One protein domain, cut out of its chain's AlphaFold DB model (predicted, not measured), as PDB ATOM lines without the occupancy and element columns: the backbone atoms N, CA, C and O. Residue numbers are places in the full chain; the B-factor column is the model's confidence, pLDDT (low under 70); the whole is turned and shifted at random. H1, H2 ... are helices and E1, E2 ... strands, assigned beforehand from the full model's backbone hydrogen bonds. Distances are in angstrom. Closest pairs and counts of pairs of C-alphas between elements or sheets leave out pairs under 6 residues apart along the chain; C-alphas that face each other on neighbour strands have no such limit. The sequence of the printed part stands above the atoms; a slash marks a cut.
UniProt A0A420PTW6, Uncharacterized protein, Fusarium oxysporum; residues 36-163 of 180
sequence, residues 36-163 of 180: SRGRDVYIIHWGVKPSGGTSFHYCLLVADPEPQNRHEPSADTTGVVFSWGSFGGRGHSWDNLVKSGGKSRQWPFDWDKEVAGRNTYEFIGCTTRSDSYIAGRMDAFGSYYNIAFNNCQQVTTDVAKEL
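What this domain is: This is residues 36 to 163 of the 180 residues of an uncharacterized protein of Fusarium oxysporum (UniProt A0A420PTW6). A strongly twisted sheet of five strands has two helices, H2 and H3, over one of its faces in two layers; H3 covers E1 and E2, and no named helix is on the other face. The short helix H1 is off the sheet, and three long loops, residues 46 to 57, 64 to 78 and 84 to 104, join the first four strands. The printed part has 128 residues with five named strands and three named helices in the order E1 E2 E3 E4 H1 E5 H2 H3, and the sheet, all antiparallel, runs E4 E3 E2 E1 E5. The class is mixed, helices and strands, with under half of the residues in named elements. The whole is compact, with a radius of gyration of the C-alphas of 13.9 A and spans of 38 by 31 by 24 A.

How they stand to each other: E1, residues 39 to 45, and E2, residues 58 to 63, form an antiparallel hairpin, with N 42 and O 61 2.8 A apart, within hydrogen-bond range. E3, residues 79 to 83, forms a hairpin with E2, where N 60 and O 82 are 2.8 A apart. E4, residues 105 to 108, is an edge strand and forms a hairpin with E3, where N 105 and O 83 are 2.8 A apart. E1 to E4 make a meander, each strand the antiparallel neighbour of the one before. H1, residues 111 to 116, is not on the sheet. E5, residues 120 to 127, is the other edge strand, antiparallel to E1 at 152 degrees, with N 41 and O 125 2.8 A apart; it bends by 60 degrees at residue 124. H2, residues 131 to 141, is on the sheet at a height of 7.5 A, only just over E2, on which 3 of its C-alphas fall. H3, residues 152 to 163, is on the same face at a height of 8.2 A, over E2 and E1, and runs along the strands, at 15 degrees to E1 on the local plane. H2 and H3 touch, their closest C-alphas, those of Phe 141 and Val 155, being 5.9 A apart; they run opposite ways at a steep tilt of 53 degrees. H1 is apart from H2 and H3. In H1, H2 and H3 every O i to N i+4 pair is within hydrogen-bond range.

Where its parts are: E1 begins at C-alpha 39, (109.235, 9.756, 24.622), and is 18.9 A long. E2 is 15.8 A, E3 13.2 A and E4 10.6 A long. E5, the longest strand by residues, measures 20.1 A from C-alpha 120, (105.248, 18.225, 40.485). H1 measures 8.6 A and H2 15.5 A. H3 is 16.3 A long and ends at C-alpha 163, (101.520, 3.734, 27.513).

The domain as a whole: The C-alphas of Ser 36 and Ser 51, the two farthest apart, are 41.5 A from each other. The printed part has no cut. The links E1 to E2, E2 to E3 and E3 to E4 are long, with 12, 15 and 21 residues. The mean pLDDT of the printed part is 78.3; residues 36 to 37, 49 to 52, 66 to 71 and 86 to 102 are under 70.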
ATOM      1  N   SER A  36     115.943   4.513  19.405       50.09
ATOM      2  CA  SER A  36     114.700   3.826  19.787       50.09
ATOM      3  C   SER A  36     114.233   4.190  21.197       50.09
ATOM      4  O   SER A  36     113.259   3.619  21.692       50.09
ATOM      5  N   ARG A  37     114.902   5.155  21.845       63.31
ATOM      6  CA  ARG A  37     114.429   5.723  23.102       63.31
ATOM      7  C   ARG A  37     113.126   6.466  22.810       63.31
ATOM      8  O   ARG A  37     113.113   7.463  22.094       63.31
ATOM      9  N   GLY A  38     112.019   5.900  23.289       79.50
ATOM     10  CA  GLY A  38     110.708   6.531  23.208       79.50
ATOM     11  C   GLY A  38     110.669   7.855  23.972       79.50
ATOM     12  O   GLY A  38     111.631   8.256  24.620       79.50
ATOM     13  N   ARG A  39     109.526   8.521  23.897       90.25
ATOM     14  CA  ARG A  39     109.235   9.756  24.622       90.25
ATOM     15  C   ARG A  39     108.980   9.444  26.091       90.25
ATOM     16  O   ARG A  39     108.318   8.447  26.388       90.25
ATOM     17  N   ASP A  40     109.489  10.272  26.989       90.56
ATOM     18  CA  ASP A  40     109.341  10.078  28.429       90.56
ATOM     19  C   ASP A  40     107.929  10.484  28.869       90.56
ATOM     20  O   ASP A  40     107.399  11.516  28.460       90.56
ATOM     21  N   VAL A  41     107.291   9.648  29.683       91.62
ATOM     22  CA  VAL A  41     105.916   9.831  30.145       91.62
ATOM     23  C   VAL A  41     105.931  10.208  31.616       91.62
ATOM     24  O   VAL A  41     106.416   9.452  32.461       91.62
ATOM     25  N   TYR A  42     105.338  11.358  31.911       93.44
ATOM     26  CA  TYR A  42     105.215  11.902  33.252       93.44
ATOM     27  C   TYR A  42     103.756  12.136  33.609       93.44
ATOM     28  O   TYR A  42     102.976  12.643  32.798       93.44
ATOM     29  N   ILE A  43     103.402  11.852  34.858       94.12
ATOM     30  CA  ILE A  43     102.192  12.399  35.463       94.12
ATOM     31  C   ILE A  43     102.555  13.754  36.064       94.12
ATOM     32  O   ILE A  43     103.454  13.858  36.895       94.12
ATOM     33  N   ILE A  44     101.846  14.796  35.641       92.19
ATOM     34  CA  ILE A  44     101.925  16.129  36.226       92.19
ATOM     35  C   ILE A  44     100.814  16.247  37.258       92.19
ATOM     36  O   ILE A  44      99.639  16.083  36.925       92.19
ATOM     37  N   HIS A  45     101.174  16.607  38.484       90.62
ATOM     38  CA  HIS A  45     100.227  17.080  39.483       90.62
ATOM     39  C   HIS A  45     100.365  18.595  39.630       90.62
ATOM     40  O   HIS A  45     101.447  19.116  39.913       90.62
ATOM     41  N   TRP A  46      99.269  19.316  39.395       86.94
ATOM     42  CA  TRP A  46      99.283  20.773  39.460       86.94
ATOM     43  C   TRP A  46      99.298  21.252  40.904       86.94
ATOM     44  O   TRP A  46      98.412  20.904  41.678       86.94
ATOM     45  N   GLY A  47     100.266  22.096  41.258       78.44
ATOM     46  CA  GLY A  47     100.401  22.594  42.627       78.44
ATOM     47  C   GLY A  47      99.407  23.711  42.950       78.44
ATOM     48  O   GLY A  47      98.741  23.697  43.989       78.44
ATOM     49  N   VAL A  48      99.284  24.693  42.054       77.19
ATOM     50  CA  VAL A  48      98.563  25.948  42.304       77.19
ATOM     51  C   VAL A  48      97.706  26.340  41.101       77.19
ATOM     52  O   VAL A  48      98.127  26.266  39.950       77.19
ATOM     53  N   LYS A  49      96.480  26.787  41.375       68.25
ATOM     54  CA  LYS A  49      95.592  27.416  40.393       68.25
ATOM     55  C   LYS A  49      96.002  28.876  40.187       68.25
ATOM     56  O   LYS A  49      96.397  29.526  41.151       68.25
ATOM     57  N   PRO A  50      95.767  29.464  39.005       57.78
ATOM     58  CA  PRO A  50      96.018  30.889  38.771       57.78
ATOM     59  C   PRO A  50      95.329  31.838  39.768       57.78
ATOM     60  O   PRO A  50      95.856  32.905  40.061       57.78
ATOM     61  N   SER A  51      94.187  31.438  40.341       63.25
ATOM     62  CA  SER A  51      93.466  32.188  41.381       63.25
ATOM     63  C   SER A  51      94.066  32.073  42.796       63.25
ATOM     64  O   SER A  51      93.489  32.587  43.750       63.25
ATOM     65  N   GLY A  52      95.218  31.408  42.950       61.38
ATOM     66  CA  GLY A  52      95.997  31.348  44.192       61.38
ATOM     67  C   GLY A  52      95.667  30.184  45.134       61.38
ATOM     68  O   GLY A  52      96.306  30.048  46.173       61.38
ATOM     69  N   GLY A  53      94.697  29.330  44.791       73.81
ATOM     70  CA  GLY A  53      94.355  28.135  45.575       73.81
ATOM     71  C   GLY A  53      95.107  26.875  45.132       73.81
ATOM     72  O   GLY A  53      95.578  26.795  44.001       73.81
ATOM     73  N   THR A  54      95.163  25.854  45.989       71.75
ATOM     74  CA  THR A  54      95.713  24.531  45.640       71.75
ATOM     75  C   THR A  54      94.919  23.882  44.504       71.75
ATOM     76  O   THR A  54      93.682  23.932  44.487       71.75
ATOM     77  N   SER A  55      95.626  23.284  43.544       75.12
ATOM     78  CA  SER A  55      95.030  22.457  42.492       75.12
ATOM     79  C   SER A  55      95.127  20.972  42.860       75.12
ATOM     80  O   SER A  55      96.000  20.571  43.615       75.12
ATOM     81  N   PHE A  56      94.190  20.177  42.350       78.50
ATOM     82  CA  PHE A  56      94.178  18.709  42.468       78.50
ATOM     83  C   PHE A  56      94.140  18.066  41.078       78.50
ATOM     84  O   PHE A  56      93.620  16.969  40.894       78.50
ATOM     85  N   HIS A  57      94.560  18.824  40.065       85.94
ATOM     86  CA  HIS A  57      94.430  18.426  38.673       85.94
ATOM     87  C   HIS A  57      95.636  17.618  38.231       85.94
ATOM     88  O   HIS A  57      96.773  17.974  38.549       85.94
ATOM     89  N   TYR A  58      95.358  16.563  37.476       90.31
ATOM     90  CA  TYR A  58      96.360  15.667  36.926       90.31
ATOM     91  C   TYR A  58      96.348  15.758  35.401       90.31
ATOM     92  O   TYR A  58      95.286  15.734  34.773       90.31
ATOM     93  N   CYS A  59      97.541  15.861  34.823       91.06
ATOM     94  CA  CYS A  59      97.779  15.866  33.383       91.06
ATOM     95  C   CYS A  59      98.889  14.877  33.039       91.06
ATOM     96  O   CYS A  59      99.712  14.531  33.881       91.06
ATOM     97  N   LEU A  60      98.952  14.477  31.777       94.19
ATOM     98  CA  LEU A  60     100.056  13.699  31.241       94.19
ATOM     99  C   LEU A  60     101.017  14.632  30.504       94.19
ATOM    100  O   LEU A  60     100.572  15.397  29.653       94.19
ATOM    101  N   LEU A  61     102.315  14.545  30.771       94.94
ATOM    102  CA  LEU A  61     103.353  15.093  29.899       94.94
ATOM    103  C   LEU A  61     104.014  13.941  29.152       94.94
ATOM    104  O   LEU A  61     104.456  12.969  29.759       94.94
ATOM    105  N   VAL A  62     104.096  14.076  27.835       94.62
ATOM    106  CA  VAL A  62     104.880  13.197  26.972       94.62
ATOM    107  C   VAL A  62     106.025  14.034  26.419       94.62
ATOM    108  O   VAL A  62     105.837  14.828  25.491       94.62
ATOM    109  N   ALA A  63     107.179  13.920  27.067       92.75
ATOM    110  CA  ALA A  63     108.377  14.688  26.781       92.75
ATOM    111  C   ALA A  63     109.183  14.030  25.662       92.75
ATOM    112  O   ALA A  63     109.375  12.812  25.638       92.75
ATOM    113  N   ASP A  64     109.655  14.841  24.729       89.75
ATOM    114  CA  ASP A  64     110.552  14.377  23.685       89.75
ATOM    115  C   ASP A  64     111.892  13.948  24.303       89.75
ATOM    116  O   ASP A  64     112.280  14.469  25.352       89.75
ATOM    117  N   PRO A  65     112.591  12.965  23.707       79.06
ATOM    118  CA  PRO A  65     113.790  12.405  24.312       79.06
ATOM    119  C   PRO A  65     114.856  13.487  24.482       79.06
ATOM    120  O   PRO A  65     115.338  14.053  23.499       79.06
ATOM    121  N   GLU A  66     115.253  13.757  25.723       69.38
ATOM    122  CA  GLU A  66     116.383  14.639  25.973       69.38
ATOM    123  C   GLU A  66     117.710  13.899  25.729       69.38
ATOM    124  O   GLU A  66     117.852  12.720  26.072       69.38
ATOM    125  N   PRO A  67     118.736  14.588  25.195       58.12
ATOM    126  CA  PRO A  67     120.074  14.019  25.022       58.12
ATOM    127  C   PRO A  67     120.786  13.720  26.354       58.12
ATOM    128  O   PRO A  67     121.875  13.150  26.360       58.12
ATOM    129  N   GLN A  68     120.204  14.107  27.492       52.91
ATOM    130  CA  GLN A  68     120.757  13.883  28.822       52.91
ATOM    131  C   GLN A  68     119.827  12.943  29.597       52.91
ATOM    132  O   GLN A  68     118.612  13.090  29.549       52.91
ATOM    133  N   ASN A  69     120.388  11.973  30.329       54.84
ATOM    134  CA  ASN A  69     119.654  11.025  31.187       54.84
ATOM    135  C   ASN A  69     119.051  11.701  32.433       54.84
ATOM    136  O   ASN A  69     119.294  11.274  33.561       54.84
ATOM    137  N   ARG A  70     118.312  12.791  32.246       61.25
ATOM    138  CA  ARG A  70     117.561  13.460  33.299       61.25
ATOM    139  C   ARG A  70     116.144  12.907  33.253       61.25
ATOM    140  O   ARG A  70     115.498  12.947  32.217       61.25
ATOM    141  N   HIS A  71     115.697  12.351  34.373       66.25
ATOM    142  CA  HIS A  71     114.323  11.872  34.554       66.25
ATOM    143  C   HIS A  71     113.438  12.945  35.200       66.25
ATOM    144  O   HIS A  71     112.434  12.625  35.823       66.25
ATOM    145  N   GLU A  72     113.839  14.213  35.107       81.12
ATOM    146  CA  GLU A  72     113.078  15.349  35.613       81.12
ATOM    147  C   GLU A  72     112.949  16.386  34.496       81.12
ATOM    148  O   GLU A  72     113.972  16.752  33.906       81.12
ATOM    149  N   PRO A  73     111.725  16.870  34.211       86.38
ATOM    150  CA  PRO A  73     111.524  17.961  33.273       86.38
ATOM    151  C   PRO A  73     112.312  19.210  33.677       86.38
ATOM    152  O   PRO A  73     112.486  19.508  34.861       86.38
ATOM    153  N   SER A  74     112.775  19.951  32.679       88.00
ATOM    154  CA  SER A  74     113.610  21.138  32.812       88.00
ATOM    155  C   SER A  74     113.203  22.220  31.805       88.00
ATOM    156  O   SER A  74     112.283  22.038  31.007       88.00
ATOM    157  N   ALA A  75     113.912  23.353  31.822       87.88
ATOM    158  CA  ALA A  75     113.704  24.438  30.861       87.88
ATOM    159  C   ALA A  75     113.935  24.021  29.400       87.88
ATOM    160  O   ALA A  75     113.357  24.628  28.501       87.88
ATOM    161  N   ASP A  76     114.744  22.984  29.173       87.50
ATOM    162  CA  ASP A  76     115.053  22.467  27.838       87.50
ATOM    163  C   ASP A  76     114.074  21.367  27.389       87.50
ATOM    164  O   ASP A  76     114.114  20.927  26.237       87.50
ATOM    165  N   THR A  77     113.171  20.927  28.275       88.94
ATOM    166  CA  THR A  77     112.196  19.886  27.956       88.94
ATOM    167  C   THR A  77     111.211  20.390  26.912       88.94
ATOM    168  O   THR A  77     110.582  21.439  27.054       88.94
ATOM    169  N   THR A  78     111.023  19.589  25.871       90.81
ATOM    170  CA  THR A  78     109.978  19.782  24.863       90.81
ATOM    171  C   THR A  78     109.022  18.600  24.903       90.81
ATOM    172  O   THR A  78     109.359  17.535  25.416       90.81
ATOM    173  N   GLY A  79     107.792  18.787  24.438       92.44
ATOM    174  CA  GLY A  79     106.799  17.722  24.452       92.44
ATOM    175  C   GLY A  79     105.372  18.236  24.434       92.44
ATOM    176  O   GLY A  79     105.106  19.421  24.210       92.44
ATOM    177  N   VAL A  80     104.440  17.322  24.685       94.12
ATOM    178  CA  VAL A  80     103.004  17.597  24.639       94.12
ATOM    179  C   VAL A  80     102.375  17.251  25.976       94.12
ATOM    180  O   VAL A  80     102.564  16.155  26.503       94.12
ATOM    181  N   VAL A  81     101.599  18.191  26.507       92.69
ATOM    182  CA  VAL A  81     100.762  17.977  27.682       92.69
ATOM    183  C   VAL A  81      99.366  17.574  27.229       92.69
ATOM    184  O   VAL A  81      98.732  18.293  26.454       92.69
ATOM    185  N   PHE A  82      98.875  16.448  27.740       91.62
ATOM    186  CA  PHE A  82      97.512  15.964  27.570       91.62
ATOM    187  C   PHE A  82      96.757  16.164  28.874       91.62
ATOM    188  O   PHE A  82      97.141  15.656  29.926       91.62
ATOM    189  N   SER A  83      95.647  16.877  28.798       87.25
ATOM    190  CA  SER A  83      94.779  17.119  29.939       87.25
ATOM    191  C   SER A  83      93.399  16.570  29.657       87.25
ATOM    192  O   SER A  83      92.796  16.855  28.617       87.25
ATOM    193  N   TRP A  84      92.895  15.791  30.605       83.44
ATOM    194  CA  TRP A  84      91.533  15.302  30.592       83.44
ATOM    195  C   TRP A  84      90.874  15.553  31.947       83.44
ATOM    196  O   TRP A  84      91.499  15.440  33.001       83.44
ATOM    197  N   GLY A  85      89.591  15.900  31.921       70.31
ATOM    198  CA  GLY A  85      88.860  16.263  33.123       70.31
ATOM    199  C   GLY A  85      89.206  17.663  33.640       70.31
ATOM    200  O   GLY A  85      89.821  18.486  32.967       70.31
ATOM    201  N   SER A  86      88.686  17.944  34.829       59.00
ATOM    202  CA  SER A  86      88.519  19.251  35.465       59.00
ATOM    203  C   SER A  86      89.734  20.206  35.445       59.00
ATOM    204  O   SER A  86      90.384  20.334  36.464       59.00
ATOM    205  N   PHE A  87      89.953  20.949  34.352       51.72
ATOM    206  CA  PHE A  87      90.229  22.403  34.251       51.72
ATOM    207  C   PHE A  87      90.350  22.748  32.765       51.72
ATOM    208  O   PHE A  87      91.145  22.160  32.031       51.72
ATOM    209  N   GLY A  88      89.534  23.686  32.286       38.78
ATOM    210  CA  GLY A  88      89.442  23.960  30.862       38.78
ATOM    211  C   GLY A  88      89.913  25.349  30.439       38.78
ATOM    212  O   GLY A  88      89.078  26.235  30.369       38.78
ATOM    213  N   GLY A  89      91.128  25.461  29.882       36.34
ATOM    214  CA  GLY A  89      91.287  26.093  28.557       36.34
ATOM    215  C   GLY A  89      92.408  27.092  28.297       36.34
ATOM    216  O   GLY A  89      92.730  27.948  29.109       36.34
ATOM    217  N   ARG A  90      92.916  27.024  27.055       39.75
ATOM    218  CA  ARG A  90      93.496  28.168  26.342       39.75
ATOM    219  C   ARG A  90      92.440  29.271  26.237       39.75
ATOM    220  O   ARG A  90      91.337  29.010  25.762       39.75
ATOM    221  N   GLY A  91      92.834  30.482  26.620       40.75
ATOM    222  CA  GLY A  91      92.006  31.686  26.604       40.75
ATOM    223  C   GLY A  91      91.518  32.056  28.001       40.75
ATOM    224  O   GLY A  91      90.416  31.681  28.355       40.75
ATOM    225  N   HIS A  92      92.366  32.758  28.762       37.31
ATOM    226  CA  HIS A  92      92.121  33.611  29.947       37.31
ATOM    227  C   HIS A  92      91.071  33.254  31.028       37.31
ATOM    228  O   HIS A  92      90.985  33.999  31.996       37.31
ATOM    229  N   SER A  93      90.334  32.145  30.968       40.94
ATOM    230  CA  SER A  93      89.386  31.732  32.008       40.94
ATOM    231  C   SER A  93      89.745  30.343  32.529       40.94
ATOM    232  O   SER A  93      89.125  29.333  32.192       40.94
ATOM    233  N   TRP A  94      90.750  30.305  33.396       47.50
ATOM    234  CA  TRP A  94      91.101  29.142  34.217       47.50
ATOM    235  C   TRP A  94      90.058  28.857  35.322       47.50
ATOM    236  O   TRP A  94      90.230  27.943  36.125       47.50
ATOM    237  N   ASP A  95      88.966  29.628  35.340       41.00
ATOM    238  CA  ASP A  95      87.965  29.687  36.407       41.00
ATOM    239  C   ASP A  95      86.813  28.691  36.250       41.00
ATOM    240  O   ASP A  95      86.038  28.488  37.181       41.00
ATOM    241  N   ASN A  96      86.701  28.025  35.097       40.84
ATOM    242  CA  ASN A  96      85.601  27.102  34.851       40.84
ATOM    243  C   ASN A  96      86.061  25.650  34.970       40.84
ATOM    244  O   ASN A  96      86.799  25.104  34.145       40.84
ATOM    245  N   LEU A  97      85.565  25.018  36.029       44.56
ATOM    246  CA  LEU A  97      85.610  23.589  36.279       44.56
ATOM    247  C   LEU A  97      84.754  22.893  35.210       44.56
ATOM    248  O   LEU A  97      83.579  22.601  35.428       44.56
ATOM    249  N   VAL A  98      85.302  22.703  34.005       50.28
ATOM    250  CA  VAL A  98      84.573  22.053  32.911       50.28
ATOM    251  C   VAL A  98      84.486  20.562  33.227       50.28
ATOM    252  O   VAL A  98      85.336  19.762  32.842       50.28
ATOM    253  N   LYS A  99      83.438  20.183  33.965       52.47
ATOM    254  CA  LYS A  99      82.933  18.813  34.001       52.47
ATOM    255  C   LYS A  99      82.361  18.502  32.623       52.47
ATOM    256  O   LYS A  99      81.172  18.686  32.386       52.47
ATOM    257  N   SER A 100      83.194  18.046  31.704       45.53
ATOM    258  CA  SER A 100      82.697  17.412  30.490       45.53
ATOM    259  C   SER A 100      83.447  16.110  30.300       45.53
ATOM    260  O   SER A 100      84.642  16.135  30.010       45.53
ATOM    261  N   GLY A 101      82.738  14.984  30.424       51.12
ATOM    262  CA  GLY A 101      83.110  13.816  29.630       51.12
ATOM    263  C   GLY A 101      83.241  14.276  28.177       51.12
ATOM    264  O   GLY A 101      82.428  15.075  27.702       51.12
ATOM    265  N   GLY A 102      84.329  13.900  27.516       61.16
ATOM    266  CA  GLY A 102      84.676  14.476  26.223       61.16
ATOM    267  C   GLY A 102      86.160  14.397  25.896       61.16
ATOM    268  O   GLY A 102      86.910  13.652  26.523       61.16
ATOM    269  N   LYS A 103      86.549  15.182  24.884       73.75
ATOM    270  CA  LYS A 103      87.881  15.163  24.278       73.75
ATOM    271  C   LYS A 103      88.945  15.798  25.173       73.75
ATOM    272  O   LYS A 103      88.758  16.895  25.706       73.75
ATOM    273  N   SER A 104      90.078  15.126  25.260       81.69
ATOM    274  CA  SER A 104      91.328  15.588  25.838       81.69
ATOM    275  C   SER A 104      91.809  16.859  25.147       81.69
ATOM    276  O   SER A 104      91.624  17.085  23.947       81.69
ATOM    277  N   ARG A 105      92.422  17.731  25.942       84.94
ATOM    278  CA  ARG A 105      93.059  18.961  25.480       84.94
ATOM    279  C   ARG A 105      94.556  18.735  25.401       84.94
ATOM    280  O   ARG A 105      95.121  18.058  26.252       84.94
ATOM    281  N   GLN A 106      95.170  19.331  24.389       88.06
ATOM    282  CA  GLN A 106      96.596  19.203  24.121       88.06
ATOM    283  C   GLN A 106      97.227  20.580  23.965       88.06
ATOM    284  O   GLN A 106      96.640  21.472  23.341       88.06
ATOM    285  N   TRP A 107      98.420  20.759  24.519       90.12
ATOM    286  CA  TRP A 107      99.252  21.931  24.267       90.12
ATOM    287  C   TRP A 107     100.742  21.592  24.410       90.12
ATOM    288  O   TRP A 107     101.079  20.622  25.087       90.12
ATOM    289  N   PRO A 108     101.636  22.379  23.783       90.44
ATOM    290  CA  PRO A 108     103.075  22.232  23.984       90.44
ATOM    291  C   PRO A 108     103.456  22.486  25.442       90.44
ATOM    292  O   PRO A 108     102.910  23.404  26.056       90.44
ATOM    293  N   PHE A 109     104.394  21.702  25.968       90.62
ATOM    294  CA  PHE A 109     104.979  21.931  27.288       90.62
ATOM    295  C   PHE A 109     105.633  23.322  27.373       90.62
ATOM    296  O   PHE A 109     106.249  23.779  26.412       90.62
ATOM    297  N   ASP A 110     105.455  24.007  28.504       88.19
ATOM    298  CA  ASP A 110     105.897  25.390  28.718       88.19
ATOM    299  C   ASP A 110     106.456  25.534  30.137       88.19
ATOM    300  O   ASP A 110     105.702  25.706  31.097       88.19
ATOM    301  N   TRP A 111     107.779  25.440  30.261       89.19
ATOM    302  CA  TRP A 111     108.479  25.384  31.543       89.19
ATOM    303  C   TRP A 111     108.136  26.537  32.494       89.19
ATOM    304  O   TRP A 111     107.903  26.312  33.684       89.19
ATOM    305  N   ASP A 112     108.039  27.764  31.980       86.25
ATOM    306  CA  ASP A 112     107.778  28.946  32.806       86.25
ATOM    307  C   ASP A 112     106.406  28.857  33.489       86.25
ATOM    308  O   ASP A 112     106.246  29.228  34.659       86.25
ATOM    309  N   LYS A 113     105.407  28.308  32.787       82.06
ATOM    310  CA  LYS A 113     104.072  28.073  33.358       82.06
ATOM    311  C   LYS A 113     104.083  26.991  34.420       82.06
ATOM    312  O   LYS A 113     103.369  27.108  35.414       82.06
ATOM    313  N   GLU A 114     104.872  25.950  34.219       83.56
ATOM    314  CA  GLU A 114     104.932  24.831  35.147       83.56
ATOM    315  C   GLU A 114     105.596  25.225  36.471       83.56
ATOM    316  O   GLU A 114     105.098  24.879  37.548       83.56
ATOM    317  N   VAL A 115     106.665  26.027  36.402       84.44
ATOM    318  CA  VAL A 115     107.310  26.623  37.581       84.44
ATOM    319  C   VAL A 115     106.340  27.554  38.309       84.44
ATOM    320  O   VAL A 115     106.196  27.463  39.530       84.44
ATOM    321  N   ALA A 116     105.622  28.414  37.578       83.06
ATOM    322  CA  ALA A 116     104.622  29.307  38.166       83.06
ATOM    323  C   ALA A 116     103.484  28.537  38.863       83.06
ATOM    324  O   ALA A 116     103.032  28.937  39.940       83.06
ATOM    325  N   GLY A 117     103.058  27.412  38.281       80.56
ATOM    326  CA  GLY A 117     102.062  26.501  38.848       80.56
ATOM    327  C   GLY A 117     102.564  25.663  40.026       80.56
ATOM    328  O   GLY A 117     101.752  25.028  40.700       80.56
ATOM    329  N   ARG A 118     103.876  25.683  40.314       85.75
ATOM    330  CA  ARG A 118     104.538  24.813  41.305       85.75
ATOM    331  C   ARG A 118     104.188  23.341  41.079       85.75
ATOM    332  O   ARG A 118     103.845  22.624  42.020       85.75
ATOM    333  N   ASN A 119     104.201  22.933  39.816       89.00
ATOM    334  CA  ASN A 119     103.794  21.596  39.414       89.00
ATOM    335  C   ASN A 119     104.848  20.566  39.826       89.00
ATOM    336  O   ASN A 119     106.046  20.850  39.847       89.00
ATOM    337  N   THR A 120     104.387  19.366  40.161       90.25
ATOM    338  CA  THR A 120     105.248  18.225  40.485       90.25
ATOM    339  C   THR A 120     105.096  17.148  39.425       90.25
ATOM    340  O   THR A 120     104.014  16.989  38.856       90.25
ATOM    341  N   TYR A 121     106.160  16.383  39.206       90.88
ATOM    342  CA  TYR A 121     106.245  15.401  38.133       90.88
ATOM    343  C   TYR A 121     106.592  14.028  38.684       90.88
ATOM    344  O   TYR A 121     107.482  13.895  39.520       90.88
ATOM    345  N   GLU A 122     105.915  13.009  38.176       91.88
ATOM    346  CA  GLU A 122     106.208  11.609  38.453       91.88
ATOM    347  C   GLU A 122     106.566  10.921  37.135       91.88
ATOM    348  O   GLU A 122     105.725  10.824  36.240       91.88
ATOM    349  N   PHE A 123     107.817  10.474  36.994       89.94
ATOM    350  CA  PHE A 123     108.250   9.690  35.839       89.94
ATOM    351  C   PHE A 123     107.654   8.283  35.900       89.94
ATOM    352  O   PHE A 123     107.841   7.572  36.887       89.94
ATOM    353  N   ILE A 124     106.972   7.871  34.831       88.69
ATOM    354  CA  ILE A 124     106.318   6.559  34.749       88.69
ATOM    355  C   ILE A 124     107.118   5.598  33.874       88.69
ATOM    356  O   ILE A 124     107.278   4.430  34.219       88.69
ATOM    357  N   GLY A 125     107.623   6.066  32.735       86.62
ATOM    358  CA  GLY A 125     108.319   5.232  31.762       86.62
ATOM    359  C   GLY A 125     108.442   5.926  30.413       86.62
ATOM    360  O   GLY A 125     108.351   7.147  30.327       86.62
ATOM    361  N   CYS A 126     108.627   5.146  29.352       86.88
ATOM    362  CA  CYS A 126     108.761   5.667  27.994       86.88
ATOM    363  C   CYS A 126     107.678   5.098  27.072       86.88
ATOM    364  O   CYS A 126     107.235   3.961  27.237       86.88
ATOM    365  N   THR A 127     107.297   5.858  26.044       86.44
ATOM    366  CA  THR A 127     106.330   5.432  25.032       86.44
ATOM    367  C   THR A 127     106.768   5.800  23.617       86.44
ATOM    368  O   THR A 127     107.381   6.835  23.377       86.44
ATOM    369  N   THR A 128     106.428   4.961  22.642       87.56
ATOM    370  CA  THR A 128     106.612   5.241  21.205       87.56
ATOM    371  C   THR A 128     105.292   5.593  20.513       87.56
ATOM    372  O   THR A 128     105.226   5.690  19.286       87.56
ATOM    373  N   ARG A 129     104.208   5.752  21.284       88.56
ATOM    374  CA  ARG A 129     102.874   6.059  20.759       88.56
ATOM    375  C   ARG A 129     102.796   7.505  20.261       88.56
ATOM    376  O   ARG A 129     103.426   8.403  20.813       88.56
ATOM    377  N   SER A 130     101.995   7.724  19.219       91.12
ATOM    378  CA  SER A 130     101.738   9.057  18.664       91.12
ATOM    379  C   SER A 130     100.796   9.875  19.548       91.12
ATOM    380  O   SER A 130      99.944   9.312  20.238       91.12
ATOM    381  N   ASP A 131     100.853  11.204  19.437       92.25
ATOM    382  CA  ASP A 131      99.931  12.101  20.151       92.25
ATOM    383  C   ASP A 131      98.460  11.779  19.860       92.25
ATOM    384  O   ASP A 131      97.619  11.781  20.757       92.25
ATOM    385  N   SER A 132      98.148  11.418  18.610       89.69
ATOM    386  CA  SER A 132      96.800  11.007  18.204       89.69
ATOM    387  C   SER A 132      96.313   9.745  18.923       89.69
ATOM    388  O   SER A 132      95.142   9.671  19.291       89.69
ATOM    389  N   TYR A 133      97.198   8.768  19.148       89.81
ATOM    390  CA  TYR A 133      96.874   7.565  19.911       89.81
ATOM    391  C   TYR A 133      96.610   7.923  21.373       89.81
ATOM    392  O   TYR A 133      95.588   7.529  21.928       89.81
ATOM    393  N   ILE A 134      97.507   8.705  21.977       91.75
ATOM    394  CA  ILE A 134      97.445   9.090  23.391       91.75
ATOM    395  C   ILE A 134      96.162   9.873  23.675       91.75
ATOM    396  O   ILE A 134      95.418   9.520  24.589       91.75
ATOM    397  N   ALA A 135      95.843  10.859  22.837       89.06
ATOM    398  CA  ALA A 135      94.589  11.599  22.910       89.06
ATOM    399  C   ALA A 135      93.368  10.675  22.808       89.06
ATOM    400  O   ALA A 135      92.457  10.761  23.626       89.06
ATOM    401  N   GLY A 136      93.376   9.730  21.861       87.06
ATOM    402  CA  GLY A 136      92.305   8.745  21.720       87.06
ATOM    403  C   GLY A 136      92.126   7.854  22.956       87.06
ATOM    404  O   GLY A 136      90.996   7.502  23.294       87.06
ATOM    405  N   ARG A 137      93.211   7.507  23.663       90.06
ATOM    406  CA  ARG A 137      93.130   6.760  24.929       90.06
ATOM    407  C   ARG A 137      92.591   7.623  26.064       90.06
ATOM    408  O   ARG A 137      91.658   7.184  26.730       90.06
ATOM    409  N   MET A 138      93.094   8.847  26.226       88.44
ATOM    410  CA  MET A 138      92.563   9.806  27.205       88.44
ATOM    411  C   MET A 138      91.051  10.010  27.020       88.44
ATOM    412  O   MET A 138      90.302   9.963  27.990       88.44
ATOM    413  N   ASP A 139      90.589  10.142  25.774       86.00
ATOM    414  CA  ASP A 139      89.168  10.286  25.432       86.00
ATOM    415  C   ASP A 139      88.355   9.018  25.740       86.00
ATOM    416  O   ASP A 139      87.213   9.108  26.185       86.00
ATOM    417  N   ALA A 140      88.923   7.832  25.500       83.56
ATOM    418  CA  ALA A 140      88.241   6.560  25.724       83.56
ATOM    419  C   ALA A 140      88.032   6.272  27.221       83.56
ATOM    420  O   ALA A 140      86.905   5.991  27.639       83.56
ATOM    421  N   PHE A 141      89.091   6.382  28.032       81.56
ATOM    422  CA  PHE A 141      88.997   6.263  29.496       81.56
ATOM    423  C   PHE A 141      88.123   7.377  30.083       81.56
ATOM    424  O   PHE A 141      87.282   7.153  30.954       81.56
ATOM    425  N   GLY A 142      88.267   8.568  29.514       78.00
ATOM    426  CA  GLY A 142      87.534   9.766  29.859       78.00
ATOM    427  C   GLY A 142      86.148   9.919  29.222       78.00
ATOM    428  O   GLY A 142      85.583  11.017  29.179       78.00
ATOM    429  N   SER A 143      85.573   8.842  28.693       77.19
ATOM    430  CA  SER A 143      84.243   8.882  28.070       77.19
ATOM    431  C   SER A 143      83.122   9.170  29.078       77.19
ATOM    432  O   SER A 143      82.048   9.643  28.708       77.19
ATOM    433  N   TYR A 144      83.389   8.955  30.367       72.38
ATOM    434  CA  TYR A 144      82.486   9.221  31.479       72.38
ATOM    435  C   TYR A 144      83.243   9.936  32.605       72.38
ATOM    436  O   TYR A 144      84.408   9.647  32.836       72.38
ATOM    437  N   TYR A 145      82.606  10.865  33.323       72.75
ATOM    438  CA  TYR A 145      83.232  11.544  34.463       72.75
ATOM    439  C   TYR A 145      82.548  11.158  35.772       72.75
ATOM    440  O   TYR A 145      81.337  11.335  35.926       72.75
ATOM    441  N   ASN A 146      83.343  10.729  36.749       72.19
ATOM    442  CA  ASN A 146      82.917  10.540  38.126       72.19
ATOM    443  C   ASN A 146      84.004  11.009  39.092       72.19
ATOM    444  O   ASN A 146      85.137  10.545  39.045       72.19
ATOM    445  N   ILE A 147      83.642  11.901  40.014       73.81
ATOM    446  CA  ILE A 147      84.603  12.477  40.959       73.81
ATOM    447  C   ILE A 147      85.278  11.425  41.852       73.81
ATOM    448  O   ILE A 147      86.433  11.615  42.215       73.81
ATOM    449  N   ALA A 148      84.592  10.328  42.181       70.19
ATOM    450  CA  ALA A 148      85.095   9.303  43.088       70.19
ATOM    451  C   ALA A 148      85.949   8.231  42.390       70.19
ATOM    452  O   ALA A 148      86.866   7.715  43.014       70.19
ATOM    453  N   PHE A 149      85.657   7.885  41.129       70.81
ATOM    454  CA  PHE A 149      86.285   6.723  40.474       70.81
ATOM    455  C   PHE A 149      86.547   6.859  38.963       70.81
ATOM    456  O   PHE A 149      87.017   5.912  38.348       70.81
ATOM    457  N   ASN A 150      86.256   8.005  38.339       77.31
ATOM    458  CA  ASN A 150      86.661   8.281  36.956       77.31
ATOM    459  C   ASN A 150      86.923   9.783  36.760       77.31
ATOM    460  O   ASN A 150      86.128  10.516  36.163       77.31
ATOM    461  N   ASN A 151      87.999  10.260  37.383       81.69
ATOM    462  CA  ASN A 151      88.400  11.664  37.433       81.69
ATOM    463  C   ASN A 151      89.769  11.860  36.748       81.69
ATOM    464  O   ASN A 151      90.355  10.910  36.232       81.69
ATOM    465  N   CYS A 152      90.271  13.100  36.716       86.88
ATOM    466  CA  CYS A 152      91.534  13.423  36.043       86.88
ATOM    467  C   CYS A 152      92.724  12.599  36.553       86.88
ATOM    468  O   CYS A 152      93.559  12.203  35.746       86.88
ATOM    469  N   GLN A 153      92.777  12.293  37.854       88.19
ATOM    470  CA  GLN A 153      93.824  11.466  38.440       88.19
ATOM    471  C   GLN A 153      93.758  10.048  37.873       88.19
ATOM    472  O   GLN A 153      94.726   9.593  37.274       88.19
ATOM    473  N   GLN A 154      92.601   9.388  37.992       87.12
ATOM    474  CA  GLN A 154      92.438   7.998  37.560       87.12
ATOM    475  C   GLN A 154      92.719   7.830  36.061       87.12
ATOM    476  O   GLN A 154      93.539   7.000  35.683       87.12
ATOM    477  N   VAL A 155      92.113   8.669  35.213       87.88
ATOM    478  CA  VAL A 155      92.315   8.597  33.756       87.88
ATOM    479  C   VAL A 155      93.774   8.836  33.380       87.88
ATOM    480  O   VAL A 155      94.325   8.089  32.575       87.88
ATOM    481  N   THR A 156      94.416   9.846  33.970       91.81
ATOM    482  CA  THR A 156      95.825  10.148  33.682       91.81
ATOM    483  C   THR A 156      96.728   8.993  34.103       91.81
ATOM    484  O   THR A 156      97.591   8.582  33.329       91.81
ATOM    485  N   THR A 157      96.516   8.434  35.299       91.56
ATOM    486  CA  THR A 157      97.306   7.311  35.812       91.56
ATOM    487  C   THR A 157      97.135   6.055  34.961       91.56
ATOM    488  O   THR A 157      98.134   5.430  34.608       91.56
ATOM    489  N   ASP A 158      95.904   5.693  34.599       89.12
ATOM    490  CA  ASP A 158      95.639   4.481  33.817       89.12
ATOM    491  C   ASP A 158      96.213   4.581  32.404       89.12
ATOM    492  O   ASP A 158      96.847   3.640  31.920       89.12
ATOM    493  N   VAL A 159      96.073   5.745  31.761       91.62
ATOM    494  CA  VAL A 159      96.674   5.983  30.447       91.62
ATOM    495  C   VAL A 159      98.200   5.974  30.536       91.62
ATOM    496  O   VAL A 159      98.840   5.320  29.715       91.62
ATOM    497  N   ALA A 160      98.808   6.626  31.531       91.69
ATOM    498  CA  ALA A 160     100.265   6.627  31.696       91.69
ATOM    499  C   ALA A 160     100.824   5.204  31.853       91.69
ATOM    500  O   ALA A 160     101.798   4.829  31.193       91.69
ATOM    501  N   LYS A 161     100.162   4.394  32.683       88.12
ATOM    502  CA  LYS A 161     100.495   2.988  32.901       88.12
ATOM    503  C   LYS A 161     100.334   2.153  31.630       88.12
ATOM    504  O   LYS A 161     101.246   1.397  31.299       88.12
ATOM    505  N   GLU A 162      99.242   2.323  30.877       87.62
ATOM    506  CA  GLU A 162      99.045   1.648  29.585       87.62
ATOM    507  C   GLU A 162     100.167   1.980  28.594       87.62
ATOM    508  O   GLU A 162     100.741   1.081  27.975       87.62
ATOM    509  N   LEU A 163     100.508   3.264  28.460       87.19
ATOM    510  CA  LEU A 163     101.520   3.734  27.513       87.19
ATOM    511  C   LEU A 163     102.914   3.182  27.798       87.19
ATOM    512  O   LEU A 163     103.685   2.999  26.852       87.19
TER     513      LEU A 163